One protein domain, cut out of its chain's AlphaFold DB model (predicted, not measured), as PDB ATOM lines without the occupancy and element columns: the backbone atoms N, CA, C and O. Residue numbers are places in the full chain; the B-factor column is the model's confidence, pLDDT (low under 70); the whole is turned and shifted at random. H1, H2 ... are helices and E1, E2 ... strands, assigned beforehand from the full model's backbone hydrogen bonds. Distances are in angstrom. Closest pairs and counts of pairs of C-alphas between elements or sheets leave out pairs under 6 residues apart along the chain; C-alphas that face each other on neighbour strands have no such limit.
ATOM      1  N   LEU A 135      -3.854 -23.143 110.437       91.75
ATOM      2  CA  LEU A 135      -3.553 -23.141 111.861       91.75
ATOM      3  C   LEU A 135      -4.856 -23.338 112.632       91.75
ATOM      4  O   LEU A 135      -5.702 -22.448 112.662       91.75
ATOM      5  N   MET A 136      -5.015 -24.500 113.257       91.56
ATOM      6  CA  MET A 136      -6.190 -24.811 114.071       91.56
ATOM      7  C   MET A 136      -6.040 -24.294 115.501       91.56
ATOM      8  O   MET A 136      -4.950 -24.320 116.072       91.56
ATOM      9  N   GLY A 137      -7.158 -23.891 116.107       88.94
ATOM     10  CA  GLY A 137      -7.214 -23.476 117.502       88.94
ATOM     11  C   GLY A 137      -6.532 -22.135 117.774       88.94
ATOM     12  O   GLY A 137      -6.483 -21.243 116.926       88.94
ATOM     13  N   ASN A 138      -6.051 -21.987 119.006       85.25
ATOM     14  CA  ASN A 138      -5.468 -20.750 119.512       85.25
ATOM     15  C   ASN A 138      -3.940 -20.832 119.484       85.25
ATOM     16  O   ASN A 138      -3.385 -21.661 120.211       85.25
ATOM     17  N   PRO A 139      -3.233 -19.990 118.705       84.75
ATOM     18  CA  PRO A 139      -1.786 -19.894 118.838       84.75
ATOM     19  C   PRO A 139      -1.430 -19.408 120.243       84.75
ATOM     20  O   PRO A 139      -2.071 -18.510 120.786       84.75
ATOM     21  N   VAL A 140      -0.371 -19.979 120.814       83.06
ATOM     22  CA  VAL A 140       0.087 -19.632 122.170       83.06
ATOM     23  C   VAL A 140       0.580 -18.182 122.239       83.06
ATOM     24  O   VAL A 140       0.468 -17.527 123.272       83.06
ATOM     25  N   ASN A 141       1.140 -17.676 121.137       85.25
ATOM     26  CA  ASN A 141       1.658 -16.318 121.008       85.25
ATOM     27  C   ASN A 141       1.739 -15.885 119.527       85.25
ATOM     28  O   ASN A 141       1.565 -16.685 118.604       85.25
ATOM     29  N   ALA A 142       2.053 -14.609 119.303       87.38
ATOM     30  CA  ALA A 142       2.296 -14.009 117.993       87.38
ATOM     31  C   ALA A 142       3.399 -14.701 117.191       87.38
ATOM     32  O   ALA A 142       3.318 -14.782 115.967       87.38
ATOM     33  N   GLU A 143       4.420 -15.224 117.867       86.69
ATOM     34  CA  GLU A 143       5.500 -15.956 117.216       86.69
ATOM     35  C   GLU A 143       4.986 -17.255 116.587       86.69
ATOM     36  O   GLU A 143       5.245 -17.511 115.416       86.69
ATOM     37  N   THR A 144       4.159 -18.011 117.305       85.00
ATOM     38  CA  THR A 144       3.492 -19.222 116.812       85.00
ATOM     39  C   THR A 144       2.618 -18.913 115.597       85.00
ATOM     40  O   THR A 144       2.673 -19.620 114.590       85.00
ATOM     41  N   TYR A 145       1.847 -17.824 115.666       88.44
ATOM     42  CA  TYR A 145       1.016 -17.360 114.555       88.44
ATOM     43  C   TYR A 145       1.869 -17.026 113.321       88.44
ATOM     44  O   TYR A 145       1.603 -17.520 112.224       88.44
ATOM     45  N   LYS A 146       2.953 -16.267 113.511       87.62
ATOM     46  CA  LYS A 146       3.905 -15.922 112.451       87.62
ATOM     47  C   LYS A 146       4.579 -17.152 111.856       87.62
ATOM     48  O   LYS A 146       4.724 -17.235 110.641       87.62
ATOM     49  N   MET A 147       4.996 -18.102 112.685       84.75
ATOM     50  CA  MET A 147       5.649 -19.326 112.223       84.75
ATOM     51  C   MET A 147       4.708 -20.185 111.375       84.75
ATOM     52  O   MET A 147       5.144 -20.725 110.360       84.75
ATOM     53  N   ALA A 148       3.431 -20.280 111.756       86.44
ATOM     54  CA  ALA A 148       2.440 -21.086 111.049       86.44
ATOM     55  C   ALA A 148       1.899 -20.414 109.775       86.44
ATOM     56  O   ALA A 148       1.785 -21.062 108.737       86.44
ATOM     57  N   LEU A 149       1.562 -19.122 109.834       88.06
ATOM     58  CA  LEU A 149       0.852 -18.425 108.754       88.06
ATOM     59  C   LEU A 149       1.734 -17.447 107.974       88.06
ATOM     60  O   LEU A 149       1.357 -17.043 106.882       88.06
ATOM     61  N   GLY A 150       2.926 -17.105 108.465       85.06
ATOM     62  CA  GLY A 150       3.850 -16.175 107.803       85.06
ATOM     63  C   GLY A 150       3.511 -14.690 107.972       85.06
ATOM     64  O   GLY A 150       4.167 -13.858 107.353       85.06
ATOM     65  N   GLU A 151       2.530 -14.344 108.808       85.56
ATOM     66  CA  GLU A 151       2.099 -12.963 109.065       85.56
ATOM     67  C   GLU A 151       2.485 -12.515 110.484       85.56
ATOM     68  O   GLU A 151       2.387 -13.278 111.444       85.56
ATOM     69  N   ASN A 152       2.918 -11.259 110.637       85.12
ATOM     70  CA  ASN A 152       3.144 -10.671 111.958       85.12
ATOM     71  C   ASN A 152       1.824 -10.116 112.518       85.12
ATOM     72  O   ASN A 152       1.186  -9.292 111.871       85.12
ATOM     73  N   ARG A 153       1.472 -10.487 113.752       82.00
ATOM     74  CA  ARG A 153       0.397  -9.860 114.541       82.00
ATOM     75  C   ARG A 153       0.874  -9.572 115.957       82.00
ATOM     76  O   ARG A 153       1.798 -10.230 116.429       82.00
ATOM     77  N   ASN A 154       0.234  -8.636 116.652       80.88
ATOM     78  CA  ASN A 154       0.432  -8.503 118.094       80.88
ATOM     79  C   ASN A 154      -0.393  -9.560 118.832       80.88
ATOM     80  O   ASN A 154      -1.442  -9.982 118.351       80.88
ATOM     81  N   ASN A 155       0.036  -9.937 120.040       78.25
ATOM     82  CA  ASN A 155      -0.717 -10.879 120.880       78.25
ATOM     83  C   ASN A 155      -2.161 -10.415 121.147       78.25
ATOM     84  O   ASN A 155      -3.050 -11.249 121.259       78.25
ATOM     85  N   SER A 156      -2.398  -9.100 121.228       76.94
ATOM     86  CA  SER A 156      -3.730  -8.509 121.424       76.94
ATOM     87  C   SER A 156      -4.684  -8.732 120.250       76.94
ATOM     88  O   SER A 156      -5.895  -8.697 120.440       76.94
ATOM     89  N   ASP A 157      -4.143  -8.959 119.053       77.44
ATOM     90  CA  ASP A 157      -4.897  -9.003 117.794       77.44
ATOM     91  C   ASP A 157      -5.217 -10.452 117.379       77.44
ATOM     92  O   ASP A 157      -5.794 -10.717 116.316       77.44
ATOM     93  N   ILE A 158      -4.809 -11.413 118.214       78.31
ATOM     94  CA  ILE A 158      -5.091 -12.834 118.052       78.31
ATOM     95  C   ILE A 158      -6.441 -13.119 118.701       78.31
ATOM     96  O   ILE A 158      -6.576 -13.208 119.920       78.31
ATOM     97  N   ILE A 159      -7.452 -13.275 117.852       78.38
ATOM     98  CA  ILE A 159      -8.809 -13.606 118.277       78.38
ATOM     99  C   ILE A 159      -8.844 -15.048 118.786       78.38
ATOM    100  O   ILE A 159      -8.347 -15.964 118.127       78.38
ATOM    101  N   THR A 160      -9.476 -15.247 119.942       82.69
ATOM    102  CA  THR A 160      -9.697 -16.581 120.499       82.69
ATOM    103  C   THR A 160     -10.663 -17.389 119.627       82.69
ATOM    104  O   THR A 160     -11.790 -16.972 119.372       82.69
ATOM    105  N   ARG A 161     -10.224 -18.571 119.204       86.38
ATOM    106  CA  ARG A 161     -10.956 -19.566 118.423       86.38
ATOM    107  C   ARG A 161     -11.684 -20.558 119.317       86.38
ATOM    108  O   ARG A 161     -11.149 -20.989 120.346       86.38
ATOM    109  N   LYS A 162     -12.894 -20.937 118.906       88.19
ATOM    110  CA  LYS A 162     -13.655 -22.037 119.507       88.19
ATOM    111  C   LYS A 162     -13.202 -23.381 118.930       88.19
ATOM    112  O   LYS A 162     -12.345 -23.454 118.051       88.19
ATOM    113  N   PHE A 163     -13.793 -24.465 119.432       83.69
ATOM    114  CA  PHE A 163     -13.573 -25.803 118.891       83.69
ATOM    115  C   PHE A 163     -13.786 -25.825 117.367       83.69
ATOM    116  O   PHE A 163     -14.776 -25.283 116.874       83.69
ATOM    117  N   ARG A 164     -12.846 -26.450 116.638       85.56
ATOM    118  CA  ARG A 164     -12.805 -26.547 115.162       85.56
ATOM    119  C   ARG A 164     -12.656 -25.225 114.403       85.56
ATOM    120  O   ARG A 164     -12.736 -25.230 113.175       85.56
ATOM    121  N   GLU A 165     -12.403 -24.118 115.083       93.19
ATOM    122  CA  GLU A 165     -12.057 -22.851 114.440       93.19
ATOM    123  C   GLU A 165     -10.537 -22.668 114.390       93.19
ATOM    124  O   GLU A 165      -9.785 -23.231 115.188       93.19
ATOM    125  N   GLY A 166     -10.082 -21.884 113.425       93.06
ATOM    126  CA  GLY A 166      -8.680 -21.645 113.143       93.06
ATOM    127  C   GLY A 166      -8.506 -20.513 112.139       93.06
ATOM    128  O   GLY A 166      -9.378 -19.661 111.966       93.06
ATOM    129  N   PHE A 167      -7.368 -20.527 111.467       92.88
ATOM    130  CA  PHE A 167      -6.972 -19.563 110.452       92.88
ATOM    131  C   PHE A 167      -6.487 -20.320 109.220       92.88
ATOM    132  O   PHE A 167      -5.832 -21.358 109.350       92.88
ATOM    133  N   ILE A 168      -6.764 -19.787 108.038       93.69
ATOM    134  CA  ILE A 168      -6.211 -20.283 106.780       93.69
ATOM    135  C   ILE A 168      -5.462 -19.149 106.094       93.69
ATOM    136  O   ILE A 168      -6.014 -18.071 105.929       93.69
ATOM    137  N   ASN A 169      -4.205 -19.388 105.722       92.00
ATOM    138  CA  ASN A 169      -3.494 -18.579 104.741       92.00
ATOM    139  C   ASN A 169      -3.635 -19.268 103.381       92.00
ATOM    140  O   ASN A 169      -3.207 -20.419 103.239       92.00
ATOM    141  N   TYR A 170      -4.221 -18.574 102.414       90.19
ATOM    142  CA  TYR A 170      -4.292 -18.996 101.024       90.19
ATOM    143  C   TYR A 170      -3.611 -17.938 100.151       90.19
ATOM    144  O   TYR A 170      -4.115 -16.828 100.008       90.19
ATOM    145  N   ASP A 171      -2.442 -18.271  99.598       82.75
ATOM    146  CA  ASP A 171      -1.651 -17.389  98.726       82.75
ATOM    147  C   ASP A 171      -1.402 -15.968  99.296       82.75
ATOM    148  O   ASP A 171      -1.306 -14.986  98.561       82.75
ATOM    149  N   GLY A 172      -1.231 -15.858 100.618       84.56
ATOM    150  CA  GLY A 172      -0.916 -14.609 101.322       84.56
ATOM    151  C   GLY A 172      -2.116 -13.929 101.979       84.56
ATOM    152  O   GLY A 172      -1.912 -13.049 102.814       84.56
ATOM    153  N   GLU A 173      -3.340 -14.353 101.669       88.94
ATOM    154  CA  GLU A 173      -4.553 -13.855 102.316       88.94
ATOM    155  C   GLU A 173      -4.913 -14.740 103.508       88.94
ATOM    156  O   GLU A 173      -4.978 -15.965 103.382       88.94
ATOM    157  N   ILE A 174      -5.109 -14.126 104.680       91.25
ATOM    158  CA  ILE A 174      -5.459 -14.844 105.908       91.25
ATOM    159  C   ILE A 174      -6.918 -14.610 106.274       91.25
ATOM    160  O   ILE A 174      -7.336 -13.480 106.523       91.25
ATOM    161  N   GLU A 175      -7.657 -15.709 106.387       92.38
ATOM    162  CA  GLU A 175      -9.078 -15.732 106.717       92.38
ATOM    163  C   GLU A 175      -9.378 -16.642 107.915       92.38
ATOM    164  O   GLU A 175      -8.562 -17.462 108.356       92.38
ATOM    165  N   ASP A 176     -10.595 -16.502 108.436       92.56
ATOM    166  CA  ASP A 176     -11.155 -17.395 109.440       92.56
ATOM    167  C   ASP A 176     -11.432 -18.767 108.822       92.56
ATOM    168  O   ASP A 176     -12.151 -18.895 107.831       92.56
ATOM    169  N   PHE A 177     -10.906 -19.818 109.445       93.62
ATOM    170  CA  PHE A 177     -11.148 -21.191 109.021       93.62
ATOM    171  C   PHE A 177     -12.028 -21.918 110.032       93.62
ATOM    172  O   PHE A 177     -11.800 -21.847 111.239       93.62
ATOM    173  N   LYS A 178     -13.012 -22.675 109.541       93.94
ATOM    174  CA  LYS A 178     -13.828 -23.575 110.358       93.94
ATOM    175  C   LYS A 178     -13.790 -24.972 109.760       93.94
ATOM    176  O   LYS A 178     -14.355 -25.208 108.694       93.94
ATOM    177  N   ALA A 179     -13.136 -25.898 110.454       91.94
ATOM    178  CA  ALA A 179     -13.039 -27.281 110.014       91.94
ATOM    179  C   ALA A 179     -14.436 -27.924 109.946       91.94
ATOM    180  O   ALA A 179     -15.265 -27.665 110.829       91.94
ATOM    181  N   PRO A 180     -14.726 -28.772 108.943       88.75
ATOM    182  CA  PRO A 180     -15.982 -29.520 108.865       88.75
ATOM    183  C   PRO A 180     -16.161 -30.458 110.066       88.75
ATOM    184  O   PRO A 180     -15.204 -30.754 110.779       88.75
ATOM    185  N   ASN A 181     -17.406 -30.870 110.338       83.75
ATOM    186  CA  ASN A 181     -17.677 -31.832 111.409       83.75
ATOM    187  C   ASN A 181     -17.532 -33.210 110.801       83.75
ATOM    188  O   ASN A 181     -18.394 -33.613 110.022       83.75
TER     189      ASN A 181
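This is residues 135 to 181 of the 191 residues of the protein "FtsK/SpoIIIE family protein" of Streptococcus oralis (UniProt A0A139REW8). One short helix, H1, comes near a hairpin of two antiparallel strands, E1 and E2, with its residues 145 to 149, mostly beside E1, and a long loop, residues 150 to 164, leads from the helix round to E1. The printed part has 47 residues, with H1, E1 and E2 in that order; the class is mixed, helices and strands, with under half of the residues in named elements. It is compact, with a radius of gyration of the C-alphas of 10.1 A, and spans 29 by 23 by 14 A.

Residues 135 to 136 pair antiparallel with residues 166 to 167 of E1, residues 165 to 170. In H1, residues 142 to 149, every O i to N i+4 pair is within hydrogen-bond range. The closest C-alphas of H1 and E1 are those of Leu 149 and Asn 169, 5.9 A apart. E1 and E2, residues 173 to 178, form a hairpin, antiparallel at 149 degrees; N 168 and O 175 are within hydrogen-bond range at 3.0 A.

H1 begins at C-alpha 142 (2.296, -14.009, 117.993) and is 10.3 A long. E1 is 16.0 A long. E2 is 15.7 A long and ends at C-alpha 178 (-13.828, -23.575, 110.358).

The C-alphas farthest apart, of Asn 154 and Asn 181, are 30.3 A apart. The printed part has no cut; the link from H1 to E1 is long. No printed residue is under 70 in pLDDT.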